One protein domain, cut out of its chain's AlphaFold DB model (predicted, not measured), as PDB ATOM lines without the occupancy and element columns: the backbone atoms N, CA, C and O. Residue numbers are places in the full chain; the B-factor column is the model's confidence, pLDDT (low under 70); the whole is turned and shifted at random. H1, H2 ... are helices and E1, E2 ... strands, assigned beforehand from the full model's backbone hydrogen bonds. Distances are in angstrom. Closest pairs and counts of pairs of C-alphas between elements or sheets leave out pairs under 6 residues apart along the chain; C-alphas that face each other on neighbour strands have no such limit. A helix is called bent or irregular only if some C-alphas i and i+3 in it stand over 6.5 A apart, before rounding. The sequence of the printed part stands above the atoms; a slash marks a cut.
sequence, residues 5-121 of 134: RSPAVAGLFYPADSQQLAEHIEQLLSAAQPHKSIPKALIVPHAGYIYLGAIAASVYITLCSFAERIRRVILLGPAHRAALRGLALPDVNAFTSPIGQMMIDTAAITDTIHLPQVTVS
ATOM      1  N   ARG A   5     -15.904 -39.510 -11.359       96.69
ATOM      2  CA  ARG A   5     -17.292 -39.512 -11.825       96.69
ATOM      3  C   ARG A   5     -18.022 -40.728 -11.254       96.69
ATOM      4  O   ARG A   5     -17.736 -41.855 -11.652       96.69
ATOM      5  N   SER A   6     -18.978 -40.468 -10.366       96.56
ATOM      6  CA  SER A   6     -19.922 -41.466  -9.855       96.56
ATOM      7  C   SER A   6     -20.873 -41.968 -10.947       96.56
ATOM      8  O   SER A   6     -21.154 -41.215 -11.884       96.56
ATOM      9  N   PRO A   7     -21.408 -43.197 -10.827       97.56
ATOM     10  CA  PRO A   7     -22.408 -43.691 -11.760       97.56
ATOM     11  C   PRO A   7     -23.707 -42.878 -11.656       97.56
ATOM     12  O   PRO A   7     -24.191 -42.599 -10.556       97.56
ATOM     13  N   ALA A   8     -24.275 -42.510 -12.798       97.56
ATOM     14  CA  ALA A   8     -25.534 -41.788 -12.935       97.56
ATOM     15  C   ALA A   8     -26.758 -42.717 -13.052       97.56
ATOM     16  O   ALA A   8     -27.881 -42.267 -12.815       97.56
ATOM     17  N   VAL A   9     -26.571 -43.988 -13.434       98.19
ATOM     18  CA  VAL A   9     -27.666 -44.934 -13.734       98.19
ATOM     19  C   VAL A   9     -27.571 -46.279 -13.002       98.19
ATOM     20  O   VAL A   9     -28.355 -47.192 -13.285       98.19
ATOM     21  N   ALA A  10     -26.677 -46.408 -12.019       98.12
ATOM     22  CA  ALA A  10     -26.678 -47.545 -11.098       98.12
ATOM     23  C   ALA A  10     -28.028 -47.660 -10.364       98.12
ATOM     24  O   ALA A  10     -28.557 -46.679  -9.843       98.12
ATOM     25  N   GLY A  11     -28.606 -48.861 -10.342       98.06
ATOM     26  CA  GLY A  11     -29.949 -49.132  -9.815       98.06
ATOM     27  C   GLY A  11     -31.087 -48.858 -10.805       98.06
ATOM     28  O   GLY A  11     -32.225 -49.224 -10.525       98.06
ATOM     29  N   LEU A  12     -30.795 -48.255 -11.963       97.56
ATOM     30  CA  LEU A  12     -31.771 -47.988 -13.026       97.56
ATOM     31  C   LEU A  12     -31.500 -48.844 -14.266       97.56
ATOM     32  O   LEU A  12     -32.405 -49.487 -14.791       97.56
ATOM     33  N   PHE A  13     -30.255 -48.845 -14.748       98.31
ATOM     34  CA  PHE A  13     -29.860 -49.553 -15.971       98.31
ATOM     35  C   PHE A  13     -29.217 -50.904 -15.662       98.31
ATOM     36  O   PHE A  13     -29.289 -51.828 -16.468       98.31
ATOM     37  N   TYR A  14     -28.621 -51.028 -14.484       98.44
ATOM     38  CA  TYR A  14     -27.976 -52.230 -13.980       98.44
ATOM     39  C   TYR A  14     -28.031 -52.222 -12.440       98.44
ATOM     40  O   TYR A  14     -28.247 -51.152 -11.859       98.44
ATOM     41  N   PRO A  15     -27.873 -53.369 -11.754       98.38
ATOM     42  CA  PRO A  15     -27.909 -53.420 -10.290       98.38
ATOM     43  C   PRO A  15     -26.922 -52.447  -9.626       98.38
ATOM     44  O   PRO A  15     -25.767 -52.354 -10.028       98.38
ATOM     45  N   ALA A  16     -27.374 -51.714  -8.603       98.25
ATOM     46  CA  ALA A  16     -26.502 -50.832  -7.818       98.25
ATOM     47  C   ALA A  16     -25.618 -51.601  -6.823       98.25
ATOM     48  O   ALA A  16     -24.586 -51.092  -6.397       98.25
ATOM     49  N   ASP A  17     -26.040 -52.808  -6.446       98.50
ATOM     50  CA  ASP A  17     -25.282 -53.706  -5.587       98.50
ATOM     51  C   ASP A  17     -24.163 -54.395  -6.379       98.50
ATOM     52  O   ASP A  17     -24.379 -54.881  -7.492       98.50
ATOM     53  N   SER A  18     -22.956 -54.416  -5.810       98.25
ATOM     54  CA  SER A  18     -21.755 -54.889  -6.501       98.25
ATOM     55  C   SER A  18     -21.787 -56.388  -6.779       98.25
ATOM     56  O   SER A  18     -21.410 -56.809  -7.872       98.25
ATOM     57  N   GLN A  19     -22.272 -57.185  -5.822       98.44
ATOM     58  CA  GLN A  19     -22.361 -58.634  -5.961       98.44
ATOM     59  C   GLN A  19     -23.420 -59.006  -7.002       98.44
ATOM     60  O   GLN A  19     -23.120 -59.748  -7.935       98.44
ATOM     61  N   GLN A  20     -24.617 -58.419  -6.913       98.50
ATOM     62  CA  GLN A  20     -25.675 -58.637  -7.904       98.50
ATOM     63  C   GLN A  20     -25.242 -58.219  -9.313       98.50
ATOM     64  O   GLN A  20     -25.566 -58.904 -10.281       98.50
ATOM     65  N   LEU A  21     -24.514 -57.104  -9.451       98.56
ATOM     66  CA  LEU A  21     -24.005 -56.672 -10.753       98.56
ATOM     67  C   LEU A  21     -22.986 -57.669 -11.318       98.56
ATOM     68  O   LEU A  21     -23.083 -58.024 -12.492       98.56
ATOM     69  N   ALA A  22     -22.037 -58.124 -10.499       98.44
ATOM     70  CA  ALA A  22     -21.019 -59.083 -10.918       98.44
ATOM     71  C   ALA A  22     -21.641 -60.421 -11.349       98.44
ATOM     72  O   ALA A  22     -21.358 -60.894 -12.450       98.44
ATOM     73  N   GLU A  23     -22.545 -60.977 -10.537       98.50
ATOM     74  CA  GLU A  23     -23.258 -62.222 -10.848       98.50
ATOM     75  C   GLU A  23     -24.089 -62.085 -12.132       98.50
ATOM     76  O   GLU A  23     -24.069 -62.973 -12.985       98.50
ATOM     77  N   HIS A  24     -24.780 -60.956 -12.315       98.31
ATOM     78  CA  HIS A  24     -25.567 -60.712 -13.522       98.31
ATOM     79  C   HIS A  24     -24.677 -60.630 -14.773       98.31
ATOM     80  O   HIS A  24     -25.005 -61.232 -15.796       98.31
ATOM     81  N   ILE A  25     -23.530 -59.944 -14.707       98.06
ATOM     82  CA  ILE A  25     -22.565 -59.888 -15.820       98.06
ATOM     83  C   ILE A  25     -22.009 -61.284 -16.132       98.06
ATOM     84  O   ILE A  25     -21.948 -61.667 -17.300       98.06
ATOM     85  N   GLU A  26     -21.639 -62.064 -15.115       98.19
ATOM     86  CA  GLU A  26     -21.119 -63.424 -15.293       98.19
ATOM     87  C   GLU A  26     -22.158 -64.359 -15.934       98.19
ATOM     88  O   GLU A  26     -21.841 -65.113 -16.860       98.19
ATOM     89  N   GLN A  27     -23.421 -64.267 -15.514       98.44
ATOM     90  CA  GLN A  27     -24.525 -65.014 -16.123       98.44
ATOM     91  C   GLN A  27     -24.705 -64.656 -17.604       98.44
ATOM     92  O   GLN A  27     -24.832 -65.545 -18.447       98.44
ATOM     93  N   LEU A  28     -24.672 -63.365 -17.942       98.44
ATOM     94  CA  LEU A  28     -24.797 -62.912 -19.329       98.44
ATOM     95  C   LEU A  28     -23.618 -63.390 -20.193       98.44
ATOM     96  O   LEU A  28     -23.830 -63.869 -21.307       98.44
ATOM     97  N   LEU A  29     -22.387 -63.289 -19.684       98.12
ATOM     98  CA  LEU A  29     -21.176 -63.713 -20.393       98.12
ATOM     99  C   LEU A  29     -21.099 -65.235 -20.571       98.12
ATOM    100  O   LEU A  29     -20.736 -65.698 -21.649       98.12
ATOM    101  N   SER A  30     -21.469 -66.017 -19.554       97.81
ATOM    102  CA  SER A  30     -21.446 -67.488 -19.614       97.81
ATOM    103  C   SER A  30     -22.497 -68.073 -20.561       97.81
ATOM    104  O   SER A  30     -22.273 -69.135 -21.144       97.81
ATOM    105  N   ALA A  31     -23.617 -67.376 -20.764       97.81
ATOM    106  CA  ALA A  31     -24.639 -67.753 -21.739       97.81
ATOM    107  C   ALA A  31     -24.279 -67.362 -23.189       97.81
ATOM    108  O   ALA A  31     -24.921 -67.829 -24.134       97.81
ATOM    109  N   ALA A  32     -23.281 -66.497 -23.383       97.81
ATOM    110  CA  ALA A  32     -22.906 -65.969 -24.685       97.81
ATOM    111  C   ALA A  32     -21.893 -66.863 -25.424       97.81
ATOM    112  O   ALA A  32     -21.060 -67.538 -24.823       97.81
ATOM    113  N   GLN A  33     -21.929 -66.839 -26.761       96.25
ATOM    114  CA  GLN A  33     -20.968 -67.562 -27.600       96.25
ATOM    115  C   GLN A  33     -19.954 -66.595 -28.227       96.25
ATOM    116  O   GLN A  33     -20.368 -65.665 -28.920       96.25
ATOM    117  N   PRO A  34     -18.638 -66.805 -28.039       94.00
ATOM    118  CA  PRO A  34     -17.625 -65.930 -28.613       94.00
ATOM    119  C   PRO A  34     -17.496 -66.093 -30.124       94.00
ATOM    120  O   PRO A  34     -17.525 -67.197 -30.674       94.00
ATOM    121  N   HIS A  35     -17.258 -64.971 -30.799       91.19
ATOM    122  CA  HIS A  35     -16.847 -64.974 -32.193       91.19
ATOM    123  C   HIS A  35     -15.370 -65.372 -32.310       91.19
ATOM    124  O   HIS A  35     -14.548 -65.076 -31.451       91.19
ATOM    125  N   LYS A  36     -15.000 -66.019 -33.422       90.00
ATOM    126  CA  LYS A  36     -13.605 -66.435 -33.681       90.00
ATOM    127  C   LYS A  36     -12.687 -65.285 -34.118       90.00
ATOM    128  O   LYS A  36     -11.481 -65.473 -34.246       90.00
ATOM    129  N   SER A  37     -13.249 -64.117 -34.418       91.38
ATOM    130  CA  SER A  37     -12.498 -62.941 -34.862       91.38
ATOM    131  C   SER A  37     -11.801 -62.236 -33.700       91.38
ATOM    132  O   SER A  37     -12.316 -62.222 -32.588       91.38
ATOM    133  N   ILE A  38     -10.693 -61.548 -33.991       94.25
ATOM    134  CA  ILE A  38     -10.004 -60.651 -33.050       94.25
ATOM    135  C   ILE A  38     -10.269 -59.200 -33.487       94.25
ATOM    136  O   ILE A  38      -9.484 -58.643 -34.265       94.25
ATOM    137  N   PRO A  39     -11.397 -58.590 -33.078       95.00
ATOM    138  CA  PRO A  39     -11.768 -57.251 -33.519       95.00
ATOM    139  C   PRO A  39     -10.860 -56.161 -32.932       95.00
ATOM    140  O   PRO A  39     -10.311 -56.290 -31.839       95.00
ATOM    141  N   LYS A  40     -10.736 -55.047 -33.666       95.50
ATOM    142  CA  LYS A  40     -10.133 -53.793 -33.172       95.50
ATOM    143  C   LYS A  40     -11.157 -52.793 -32.640       95.50
ATOM    144  O   LYS A  40     -10.781 -51.905 -31.888       95.50
ATOM    145  N   ALA A  41     -12.418 -52.944 -33.030       96.62
ATOM    146  CA  ALA A  41     -13.526 -52.114 -32.589       96.62
ATOM    147  C   ALA A  41     -14.762 -52.989 -32.383       96.62
ATOM    148  O   ALA A  41     -14.950 -53.977 -33.097       96.62
ATOM    149  N   LEU A  42     -15.588 -52.603 -31.416       97.00
ATOM    150  CA  LEU A  42     -16.869 -53.222 -31.106       97.00
ATOM    151  C   LEU A  42     -17.962 -52.158 -31.216       97.00
ATOM    152  O   LEU A  42     -17.721 -50.989 -30.918       97.00
ATOM    153  N   ILE A  43     -19.157 -52.571 -31.625       97.06
ATOM    154  CA  ILE A  43     -20.364 -51.749 -31.548       97.06
ATOM    155  C   ILE A  43     -21.289 -52.458 -30.572       97.06
ATOM    156  O   ILE A  43     -21.679 -53.600 -30.814       97.06
ATOM    157  N   VAL A  44     -21.593 -51.794 -29.462       97.88
ATOM    158  CA  VAL A  44     -22.308 -52.385 -28.331       97.88
ATOM    159  C   VAL A  44     -23.498 -51.491 -27.973       97.88
ATOM    160  O   VAL A  44     -23.352 -50.264 -27.962       97.88
ATOM    161  N   PRO A  45     -24.694 -52.054 -27.726       97.81
ATOM    162  CA  PRO A  45     -25.824 -51.267 -27.249       97.81
ATOM    163  C   PRO A  45     -25.565 -50.697 -25.846       97.81
ATOM    164  O   PRO A  45     -24.792 -51.248 -25.072       97.81
ATOM    165  N   HIS A  46     -26.266 -49.617 -25.497       97.81
ATOM    166  CA  HIS A  46     -26.128 -48.935 -24.202       97.81
ATOM    167  C   HIS A  46     -27.469 -48.744 -23.464       97.81
ATOM    168  O   HIS A  46     -27.657 -47.780 -22.727       97.81
ATOM    169  N   ALA A  47     -28.435 -49.645 -23.672       96.88
ATOM    170  CA  ALA A  47     -29.642 -49.672 -22.840       96.88
ATOM    171  C   ALA A  47     -29.408 -50.484 -21.557       96.88
ATOM    172  O   ALA A  47     -28.393 -51.165 -21.414       96.88
ATOM    173  N   GLY A  48     -30.377 -50.448 -20.639       97.94
ATOM    174  CA  GLY A  48     -30.321 -51.240 -19.412       97.94
ATOM    175  C   GLY A  48     -30.136 -52.742 -19.667       97.94
ATOM    176  O   GLY A  48     -30.661 -53.295 -20.640       97.94
ATOM    177  N   TYR A  49     -29.407 -53.406 -18.770       98.25
ATOM    178  CA  TYR A  49     -28.959 -54.794 -18.922       98.25
ATOM    179  C   TYR A  49     -30.116 -55.789 -18.989       98.25
ATOM    180  O   TYR A  49     -30.020 -56.776 -19.712       98.25
ATOM    181  N   ILE A  50     -31.245 -55.486 -18.341       97.25
ATOM    182  CA  ILE A  50     -32.476 -56.282 -18.462       97.25
ATOM    183  C   ILE A  50     -32.985 -56.381 -19.912       97.25
ATOM    184  O   ILE A  50     -33.602 -57.377 -20.273       97.25
ATOM    185  N   TYR A  51     -32.715 -55.375 -20.750       97.31
ATOM    186  CA  TYR A  51     -33.172 -55.343 -22.139       97.31
ATOM    187  C   TYR A  51     -32.099 -55.819 -23.115       97.31
ATOM    188  O   TYR A  51     -32.373 -56.665 -23.963       97.31
ATOM    189  N   LEU A  52     -30.888 -55.258 -23.027       97.75
ATOM    190  CA  LEU A  52     -29.836 -55.459 -24.036       97.75
ATOM    191  C   LEU A  52     -28.549 -56.080 -23.473       97.75
ATOM    192  O   LEU A  52     -27.580 -56.220 -24.217       97.75
ATOM    193  N   GLY A  53     -28.538 -56.513 -22.208       98.00
ATOM    194  CA  GLY A  53     -27.362 -57.113 -21.569       98.00
ATOM    195  C   GLY A  53     -26.861 -58.362 -22.295       98.00
ATOM    196  O   GLY A  53     -25.665 -58.495 -22.534       98.00
ATOM    197  N   ALA A  54     -27.767 -59.233 -22.752       98.25
ATOM    198  CA  ALA A  54     -27.394 -60.434 -23.511       98.25
ATOM    199  C   ALA A  54     -26.757 -60.104 -24.875       98.25
ATOM    200  O   ALA A  54     -25.853 -60.804 -25.329       98.25
ATOM    201  N   ILE A  55     -27.196 -59.015 -25.518       98.06
ATOM    202  CA  ILE A  55     -26.609 -58.545 -26.781       98.06
ATOM    203  C   ILE A  55     -25.239 -57.916 -26.523       98.06
ATOM    204  O   ILE A  55     -24.312 -58.154 -27.287       98.06
ATOM    205  N   ALA A  56     -25.075 -57.150 -25.442       98.06
ATOM    206  CA  ALA A  56     -23.764 -56.632 -25.072       98.06
ATOM    207  C   ALA A  56     -22.775 -57.771 -24.753       98.06
ATOM    208  O   ALA A  56     -21.646 -57.778 -25.249       98.06
ATOM    209  N   ALA A  57     -23.219 -58.782 -24.004       98.31
ATOM    210  CA  ALA A  57     -22.403 -59.932 -23.631       98.31
ATOM    211  C   ALA A  57     -21.944 -60.771 -24.833       98.31
ATOM    212  O   ALA A  57     -20.791 -61.200 -24.849       98.31
ATOM    213  N   SER A  58     -22.783 -60.949 -25.864       97.00
ATOM    214  CA  SER A  58     -22.390 -61.662 -27.096       97.00
ATOM    215  C   SER A  58     -21.228 -60.996 -27.832       97.00
ATOM    216  O   SER A  58     -20.427 -61.669 -28.486       97.00
ATOM    217  N   VAL A  59     -21.069 -59.685 -27.657       96.31
ATOM    218  CA  VAL A  59     -19.936 -58.936 -28.192       96.31
ATOM    219  C   VAL A  59     -18.730 -59.032 -27.250       96.31
ATOM    220  O   VAL A  59     -17.641 -59.416 -27.688       96.31
ATOM    221  N   TYR A  60     -18.912 -58.749 -25.956       97.62
ATOM    222  CA  TYR A  60     -17.816 -58.701 -24.980       97.62
ATOM    223  C   TYR A  60     -17.127 -60.045 -24.740       97.62
ATOM    224  O   TYR A  60     -15.903 -60.071 -24.602       97.62
ATOM    225  N   ILE A  61     -17.857 -61.165 -24.774       97.44
ATOM    226  CA  ILE A  61     -17.280 -62.504 -24.568       97.44
ATOM    227  C   ILE A  61     -16.174 -62.830 -25.591       97.44
ATOM    228  O   ILE A  61     -15.241 -63.581 -25.307       97.44
ATOM    229  N   THR A  62     -16.221 -62.210 -26.775       95.81
ATOM    230  CA  THR A  62     -15.189 -62.356 -27.813       95.81
ATOM    231  C   THR A  62     -13.826 -61.830 -27.343       95.81
ATOM    232  O   THR A  62     -12.790 -62.390 -27.715       95.81
ATOM    233  N   LEU A  63     -13.806 -60.798 -26.488       96.00
ATOM    234  CA  LEU A  63     -12.572 -60.199 -25.973       96.00
ATOM    235  C   LEU A  63     -11.805 -61.137 -25.039       96.00
ATOM    236  O   LEU A  63     -10.578 -61.062 -25.003       96.00
ATOM    237  N   CYS A  64     -12.486 -62.033 -24.316       93.88
ATOM    238  CA  CYS A  64     -11.871 -62.890 -23.296       93.88
ATOM    239  C   CYS A  64     -10.684 -63.699 -23.838       93.88
ATOM    240  O   CYS A  64      -9.678 -63.850 -23.153       93.88
ATOM    241  N   SER A  65     -10.756 -64.148 -25.096       93.19
ATOM    242  CA  SER A  65      -9.693 -64.942 -25.733       93.19
ATOM    243  C   SER A  65      -8.386 -64.175 -25.993       93.19
ATOM    244  O   SER A  65      -7.354 -64.788 -26.266       93.19
ATOM    245  N   PHE A  66      -8.405 -62.842 -25.930       95.00
ATOM    246  CA  PHE A  66      -7.231 -62.004 -26.173       95.00
ATOM    247  C   PHE A  66      -7.144 -60.792 -25.237       95.00
ATOM    248  O   PHE A  66      -6.393 -59.858 -25.531       95.00
ATOM    249  N   ALA A  67      -7.871 -60.804 -24.117       94.94
ATOM    250  CA  ALA A  67      -7.996 -59.667 -23.207       94.94
ATOM    251  C   ALA A  67      -6.630 -59.167 -22.710       94.94
ATOM    252  O   ALA A  67      -6.380 -57.967 -22.694       94.94
ATOM    253  N   GLU A  68      -5.694 -60.081 -22.438       95.88
ATOM    254  CA  GLU A  68      -4.324 -59.766 -22.000       95.88
ATOM    255  C   GLU A  68      -3.517 -58.936 -23.015       95.88
ATOM    256  O   GLU A  68      -2.530 -58.283 -22.674       95.88
ATOM    257  N   ARG A  69      -3.922 -58.942 -24.290       96.00
ATOM    258  CA  ARG A  69      -3.277 -58.160 -25.355       96.00
ATOM    259  C   ARG A  69      -3.843 -56.741 -25.454       96.00
ATOM    260  O   ARG A  69      -3.275 -55.919 -26.178       96.00
ATOM    261  N   ILE A  70      -4.954 -56.454 -24.774       96.38
ATOM    262  CA  ILE A  70      -5.608 -55.145 -24.765       96.38
ATOM    263  C   ILE A  70      -4.948 -54.290 -23.684       96.38
ATOM    264  O   ILE A  70      -5.007 -54.598 -22.502       96.38
ATOM    265  N   ARG A  71      -4.306 -53.196 -24.101       95.12
ATOM    266  CA  ARG A  71      -3.605 -52.274 -23.185       95.12
ATOM    267  C   ARG A  71      -4.375 -50.987 -22.907       95.12
ATOM    268  O   ARG A  71      -4.083 -50.297 -21.942       95.12
ATOM    269  N   ARG A  72      -5.311 -50.644 -23.790       95.38
ATOM    270  CA  ARG A  72      -6.110 -49.421 -23.744       95.38
ATOM    271  C   ARG A  72      -7.445 -49.691 -24.419       95.38
ATOM    272  O   ARG A  72      -7.470 -50.273 -25.505       95.38
ATOM    273  N   VAL A  73      -8.520 -49.232 -23.794       96.81
ATOM    274  CA  VAL A  73      -9.866 -49.209 -24.370       96.81
ATOM    275  C   VAL A  73     -10.236 -47.750 -24.608       96.81
ATOM    276  O   VAL A  73     -10.049 -46.912 -23.731       96.81
ATOM    277  N   ILE A  74     -10.715 -47.442 -25.812       96.88
ATOM    278  CA  ILE A  74     -11.268 -46.130 -26.150       96.88
ATOM    279  C   ILE A  74     -12.774 -46.321 -26.267       96.88
ATOM    280  O   ILE A  74     -13.227 -47.077 -27.126       96.88
ATOM    281  N   LEU A  75     -13.533 -45.645 -25.410       97.38
ATOM    282  CA  LEU A  75     -14.989 -45.641 -25.476       97.38
ATOM    283  C   LEU A  75     -15.459 -44.379 -26.197       97.38
ATOM    284  O   LEU A  75     -15.042 -43.268 -25.870       97.38
ATOM    285  N   LEU A  76     -16.331 -44.564 -27.185       97.25
ATOM    286  CA  LEU A  76     -16.979 -43.493 -27.933       97.25
ATOM    287  C   LEU A  76     -18.483 -43.737 -27.887       97.25
ATOM    288  O   LEU A  76     -18.945 -44.834 -28.192       97.25
ATOM    289  N   GLY A  77     -19.239 -42.709 -27.521       97.25
ATOM    290  CA  GLY A  77     -20.674 -42.818 -27.318       97.25
ATOM    291  C   GLY A  77     -21.374 -41.496 -27.606       97.25
ATOM    292  O   GLY A  77     -20.749 -40.435 -27.534       97.25
ATOM    293  N   PRO A  78     -22.664 -41.546 -27.969       96.94
ATOM    294  CA  PRO A  78     -23.458 -40.346 -28.178       96.94
ATOM    295  C   PRO A  78     -23.676 -39.584 -26.864       96.94
ATOM    296  O   PRO A  78     -23.721 -40.175 -25.783       96.94
ATOM    297  N   ALA A  79     -23.869 -38.270 -26.985       96.50
ATOM    298  CA  ALA A  79     -24.371 -37.418 -25.914       96.50
ATOM    299  C   ALA A  79     -25.890 -37.240 -26.078       96.50
ATOM    300  O   ALA A  79     -26.355 -36.705 -27.084       96.50
ATOM    301  N   HIS A  80     -26.657 -37.681 -25.087       97.12
ATOM    302  CA  HIS A  80     -28.115 -37.579 -25.019       97.12
ATOM    303  C   HIS A  80     -28.573 -36.407 -24.151       97.12
ATOM    304  O   HIS A  80     -29.654 -35.860 -24.361       97.12
ATOM    305  N   ARG A  81     -27.781 -36.050 -23.131       94.88
ATOM    306  CA  ARG A  81     -28.182 -35.080 -22.095       94.88
ATOM    307  C   ARG A  81     -27.720 -33.649 -22.348       94.88
ATOM    308  O   ARG A  81     -28.262 -32.730 -21.740       94.88
ATOM    309  N   ALA A  82     -26.735 -33.454 -23.218       93.44
ATOM    310  CA  ALA A  82     -26.157 -32.150 -23.507       93.44
ATOM    311  C   ALA A  82     -25.959 -31.976 -25.013       93.44
ATOM    312  O   ALA A  82     -25.526 -32.900 -25.700       93.44
ATOM    313  N   ALA A  83     -26.234 -30.772 -25.515       93.69
ATOM    314  CA  ALA A  83     -25.870 -30.412 -26.874       93.69
ATOM    315  C   ALA A  83     -24.340 -30.411 -27.000       93.69
ATOM    316  O   ALA A  83     -23.648 -29.721 -26.252       93.69
ATOM    317  N   LEU A  84     -23.821 -31.180 -27.953       95.25
ATOM    318  CA  LEU A  84     -22.392 -31.305 -28.204       95.25
ATOM    319  C   LEU A  84     -22.122 -31.138 -29.697       95.25
ATOM    320  O   LEU A  84     -22.724 -31.813 -30.531       95.25
ATOM    321  N   ARG A  85     -21.172 -30.263 -30.028       95.25
ATOM    322  CA  ARG A  85     -20.566 -30.197 -31.357       95.25
ATOM    323  C   ARG A  85     -19.120 -30.662 -31.234       95.25
ATOM    324  O   ARG A  85     -18.334 -30.000 -30.569       95.25
ATOM    325  N   GLY A  86     -18.786 -31.775 -31.883       96.50
ATOM    326  CA  GLY A  86     -17.476 -32.415 -31.747       96.50
ATOM    327  C   GLY A  86     -17.487 -33.532 -30.702       96.50
ATOM    328  O   GLY A  86     -18.441 -34.304 -30.640       96.50
ATOM    329  N   LEU A  87     -16.418 -33.629 -29.915       97.38
ATOM    330  CA  LEU A  87     -16.170 -34.658 -28.909       97.38
ATOM    331  C   LEU A  87     -15.940 -34.004 -27.545       97.38
ATOM    332  O   LEU A  87     -15.314 -32.950 -27.461       97.38
ATOM    333  N   ALA A  88     -16.408 -34.654 -26.484       97.44
ATOM    334  CA  ALA A  88     -16.212 -34.195 -25.116       97.44
ATOM    335  C   ALA A  88     -15.402 -35.217 -24.318       97.44
ATOM    336  O   ALA A  88     -15.838 -36.356 -24.132       97.44
ATOM    337  N   LEU A  89     -14.259 -34.792 -23.793       97.31
ATOM    338  CA  LEU A  89     -13.511 -35.515 -22.776       97.31
ATOM    339  C   LEU A  89     -14.090 -35.214 -21.382       97.31
ATOM    340  O   LEU A  89     -14.564 -34.098 -21.137       97.31
ATOM    341  N   PRO A  90     -14.069 -36.192 -20.464       95.81
ATOM    342  CA  PRO A  90     -14.513 -35.986 -19.093       95.81
ATOM    343  C   PRO A  90     -13.508 -35.132 -18.306       95.81
ATOM    344  O   PRO A  90     -12.301 -35.300 -18.448       95.81
ATOM    345  N   ASP A  91     -14.008 -34.260 -17.428       94.62
ATOM    346  CA  ASP A  91     -13.192 -33.452 -16.504       94.62
ATOM    347  C   ASP A  91     -12.989 -34.166 -15.154       94.62
ATOM    348  O   ASP A  91     -13.330 -33.658 -14.086       94.62
ATOM    349  N   VAL A  92     -12.549 -35.424 -15.209       95.69
ATOM    350  CA  VAL A  92     -12.273 -36.262 -14.032       95.69
ATOM    351  C   VAL A  92     -11.078 -37.179 -14.294       95.69
ATOM    352  O   VAL A  92     -10.668 -37.374 -15.436       95.69
ATOM    353  N   ASN A  93     -10.515 -37.780 -13.248       95.94
ATOM    354  CA  ASN A  93      -9.411 -38.735 -13.369       95.94
ATOM    355  C   ASN A  93      -9.870 -40.199 -13.436       95.94
ATOM    356  O   ASN A  93      -9.108 -41.053 -13.892       95.94
ATOM    357  N   ALA A  94     -11.075 -40.502 -12.955       96.88
ATOM    358  CA  ALA A  94     -11.599 -41.860 -12.905       96.88
ATOM    359  C   ALA A  94     -13.124 -41.902 -13.041       96.88
ATOM    360  O   ALA A  94     -13.817 -40.939 -12.704       96.88
ATOM    361  N   PHE A  95     -13.636 -43.043 -13.490       97.12
ATOM    362  CA  PHE A  95     -15.054 -43.399 -13.444       97.12
ATOM    363  C   PHE A  95     -15.228 -44.492 -12.392       97.12
ATOM    364  O   PHE A  95     -14.359 -45.356 -12.253       97.12
ATOM    365  N   THR A  96     -16.331 -44.479 -11.651       97.31
ATOM    366  CA  THR A  96     -16.684 -45.578 -10.744       97.31
ATOM    367  C   THR A  96     -17.925 -46.318 -11.205       97.31
ATOM    368  O   THR A  96     -18.837 -45.762 -11.811       97.31
ATOM    369  N   SER A  97     -17.949 -47.599 -10.867       97.12
ATOM    370  CA  SER A  97     -19.081 -48.508 -10.987       97.12
ATOM    371  C   SER A  97     -19.223 -49.286  -9.672       97.12
ATOM    372  O   SER A  97     -18.285 -49.290  -8.865       97.12
ATOM    373  N   PRO A  98     -20.344 -49.991  -9.443       98.06
ATOM    374  CA  PRO A  98     -20.481 -50.861  -8.276       98.06
ATOM    375  C   PRO A  98     -19.378 -51.923  -8.157       98.06
ATOM    376  O   PRO A  98     -19.019 -52.305  -7.049       98.06
ATOM    377  N   ILE A  99     -18.802 -52.372  -9.276       96.94
ATOM    378  CA  ILE A  99     -17.761 -53.415  -9.304       96.94
ATOM    379  C   ILE A  99     -16.329 -52.862  -9.299       96.94
ATOM    380  O   ILE A  99     -15.374 -53.635  -9.310       96.94
ATOM    381  N   GLY A 100     -16.150 -51.539  -9.254       96.25
ATOM    382  CA  GLY A 100     -14.828 -50.938  -9.098       96.25
ATOM    383  C   GLY A 100     -14.651 -49.589  -9.780       96.25
ATOM    384  O   GLY A 100     -15.551 -49.045 -10.424       96.25
ATOM    385  N   GLN A 101     -13.444 -49.051  -9.624       96.38
ATOM    386  CA  GLN A 101     -13.009 -47.790 -10.211       96.38
ATOM    387  C   GLN A 101     -12.108 -48.040 -11.423       96.38
ATOM    388  O   GLN A 101     -11.186 -48.851 -11.357       96.38
ATOM    389  N   MET A 102     -12.321 -47.277 -12.493       95.69
ATOM    390  CA  MET A 102     -11.498 -47.292 -13.696       95.69
ATOM    391  C   MET A 102     -10.791 -45.948 -13.871       95.69
ATOM    392  O   MET A 102     -11.431 -44.901 -13.972       95.69
ATOM    393  N   MET A 103      -9.458 -45.979 -13.895       97.06
ATOM    394  CA  MET A 103      -8.639 -44.794 -14.146       97.06
ATOM    395  C   MET A 103      -8.668 -44.429 -15.628       97.06
ATOM    396  O   MET A 103      -8.553 -45.299 -16.491       97.06
ATOM    397  N   ILE A 104      -8.780 -43.137 -15.911       96.75
ATOM    398  CA  ILE A 104      -8.726 -42.622 -17.275       96.75
ATOM    399  C   ILE A 104      -7.267 -42.475 -17.700       96.75
ATOM    400  O   ILE A 104      -6.422 -42.012 -16.932       96.75
ATOM    401  N   ASP A 105      -6.975 -42.844 -18.945       96.75
ATOM    402  CA  ASP A 105      -5.659 -42.654 -19.545       96.75
ATOM    403  C   ASP A 105      -5.412 -41.165 -19.844       96.75
ATOM    404  O   ASP A 105      -5.810 -40.624 -20.879       96.75
ATOM    405  N   THR A 106      -4.757 -40.484 -18.905       92.12
ATOM    406  CA  THR A 106      -4.454 -39.050 -19.001       92.12
ATOM    407  C   THR A 106      -3.410 -38.728 -20.070       92.12
ATOM    408  O   THR A 106      -3.413 -37.615 -20.605       92.12
ATOM    409  N   ALA A 107      -2.548 -39.684 -20.429       93.75
ATOM    410  CA  ALA A 107      -1.604 -39.512 -21.530       93.75
ATOM    411  C   ALA A 107      -2.364 -39.436 -22.861       93.75
ATOM    412  O   ALA A 107      -2.181 -38.487 -23.618       93.75
ATOM    413  N   ALA A 108      -3.316 -40.349 -23.089       94.69
ATOM    414  CA  ALA A 108      -4.176 -40.314 -24.273       94.69
ATOM    415  C   ALA A 108      -5.040 -39.038 -24.354       94.69
ATOM    416  O   ALA A 108      -5.272 -38.512 -25.444       94.69
ATOM    417  N   ILE A 109      -5.498 -38.513 -23.212       95.31
ATOM    418  CA  ILE A 109      -6.177 -37.208 -23.155       95.31
ATOM    419  C   ILE A 109      -5.236 -36.091 -23.607       95.31
ATOM    420  O   ILE A 109      -5.606 -35.290 -24.462       95.31
ATOM    421  N   THR A 110      -4.015 -36.052 -23.076       94.62
ATOM    422  CA  THR A 110      -3.020 -35.022 -23.424       94.62
ATOM    423  C   THR A 110      -2.713 -35.031 -24.924       94.62
ATOM    424  O   THR A 110      -2.654 -33.976 -25.558       94.62
ATOM    425  N   ASP A 111      -2.627 -36.221 -25.518       94.81
ATOM    426  CA  ASP A 111      -2.378 -36.405 -26.949       94.81
ATOM    427  C   ASP A 111      -3.552 -35.968 -27.843       94.81
ATOM    428  O   ASP A 111      -3.373 -35.831 -29.050       94.81
ATOM    429  N   THR A 112      -4.757 -35.757 -27.304       95.44
ATOM    430  CA  THR A 112      -5.971 -35.503 -28.109       95.44
ATOM    431  C   THR A 112      -6.682 -34.193 -27.784       95.44
ATOM    432  O   THR A 112      -7.397 -33.666 -28.635       95.44
ATOM    433  N   ILE A 113      -6.455 -33.616 -26.600       96.50
ATOM    434  CA  ILE A 113      -7.132 -32.399 -26.122       96.50
ATOM    435  C   ILE A 113      -6.878 -31.164 -26.997       96.50
ATOM    436  O   ILE A 113      -7.679 -30.238 -27.006       96.50
ATOM    437  N   HIS A 114      -5.776 -31.145 -27.748       96.56
ATOM    438  CA  HIS A 114      -5.422 -30.036 -28.634       96.56
ATOM    439  C   HIS A 114      -6.192 -30.044 -29.966       96.56
ATOM    440  O   HIS A 114      -6.088 -29.090 -30.741       96.56
ATOM    441  N   LEU A 115      -6.930 -31.115 -30.272       97.81
ATOM    442  CA  LEU A 115      -7.722 -31.203 -31.493       97.81
ATOM    443  C   LEU A 115      -8.889 -30.200 -31.439       97.81
ATOM    444  O   LEU A 115      -9.597 -30.143 -30.436       97.81
ATOM    445  N   PRO A 116      -9.166 -29.453 -32.523       97.25
ATOM    446  CA  PRO A 116     -10.144 -28.360 -32.502       97.25
ATOM    447  C   PRO A 116     -11.587 -28.819 -32.245       97.25
ATOM    448  O   PRO A 116     -12.425 -28.022 -31.832       97.25
ATOM    449  N   GLN A 117     -11.896 -30.091 -32.503       97.31
ATOM    450  CA  GLN A 117     -13.200 -30.690 -32.233       97.31
ATOM    451  C   GLN A 117     -13.332 -31.285 -30.825       97.31
ATOM    452  O   GLN A 117     -14.392 -31.827 -30.523       97.31
ATOM    453  N   VAL A 118     -12.285 -31.255 -29.998       98.00
ATOM    454  CA  VAL A 118     -12.287 -31.846 -28.656       98.00
ATOM    455  C   VAL A 118     -12.440 -30.745 -27.614       98.00
ATOM    456  O   VAL A 118     -11.706 -29.762 -27.610       98.00
ATOM    457  N   THR A 119     -13.392 -30.919 -26.704       96.88
ATOM    458  CA  THR A 119     -13.569 -30.060 -25.530       96.88
ATOM    459  C   THR A 119     -13.526 -30.895 -24.258       96.88
ATOM    460  O   THR A 119     -13.751 -32.103 -24.285       96.88
ATOM    461  N   VAL A 120     -13.233 -30.261 -23.124       96.38
ATOM    462  CA  VAL A 120     -13.394 -30.874 -21.800       96.38
ATOM    463  C   VAL A 120     -14.709 -30.368 -21.218       96.38
ATOM    464  O   VAL A 120     -14.948 -29.160 -21.199       96.38
ATOM    465  N   SER A 121     -15.588 -31.276 -20.798       95.12
ATOM    466  CA  SER A 121     -16.929 -30.913 -20.327       95.12
ATOM    467  C   SER A 121     -17.420 -31.880 -19.261       95.12
ATOM    468  O   SER A 121     -17.826 -33.003 -19.557       95.12
TER     469      SER A 121
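Overview. This is residues 5 to 121 of the 134 residues of an uncharacterized protein of Nitrosomonas sp. Nm34 (UniProt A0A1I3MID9). Two groups of parts lie at opposite ends of the longest axis: at one end the later part of helix H1 packs on the middle of helix H2 in a rough T, and at the other a small parallel pair of strands, E1 and E4, with the short helix H3 near it. The hairpin of E2 and E3 lies between these ends, towards one side, and long stretches with no named element, residues 31 to 48 and 70 to 86, make much of the rest. The printed part has 117 residues, with three named helices and four named strands in the order H1, H2, E1, E2, E3, H3, E4, and under half of its residues are in named elements. The class is mixed, helices and strands. The whole is only just compact, close to loose, with a radius of gyration of the C-alphas of 15.7 A, and spans 43 by 33 by 23 A.

Arrangement. E2, residues 94 to 97, and E3, residues 100 to 103, form a hairpin, antiparallel at 161 degrees, with N 95 and O 102 at 2.9 A and N 102 and O 95 at 2.8 A, within hydrogen-bond range. H1, residues 18 to 30, is only just apart from E2, with closest C-alphas 8.2 A apart. Residues 25 to 29 of H1 touch residues 53 to 61 of H2, residues 49 to 69; the closest C-alphas, of Leu 29 and Ala 57, are 5.1 A apart, and the lines are about perpendicular at 76 degrees. H2 has a kink of 51 degrees near residue 63 and is irregular, with C-alphas 65 and 68 8.3 A apart. E1, residues 87 to 89, and E4, residues 118 to 120, are parallel neighbours at 36 degrees, with N 89 and O 119 at 2.8 A, within hydrogen-bond range. H3, residues 106 to 110, touches no helix; its closest C-alpha to E1 is that of Ile 109, 7.5 A from that of Leu 89. In H1 and H3 every O i to N i+4 pair is within hydrogen-bond range; in H2 it is 7 of 17, beside 10 of 18 O i to N i+3 pairs.

Along the chain. E2 and E3 measure 10.2 A and 10.1 A from first to last C-alpha. H2 measures 26.7 A and H1 18.2 A, with C-alpha 18 at (-21.755, -54.889, -6.501). E1, H3 and E4 measure 6.7 A, 6.2 A and 7.0 A; C-alpha 120, which ends E4, is at (-13.394, -30.874, -21.800).

Size, cuts and confidence. The C-alphas of Ala 31 and Pro 116, the two farthest apart, are 43.3 A apart. The printed part has no cut. The links H1 to H2 and H2 to E1 are long. No printed residue is under 70 in pLDDT.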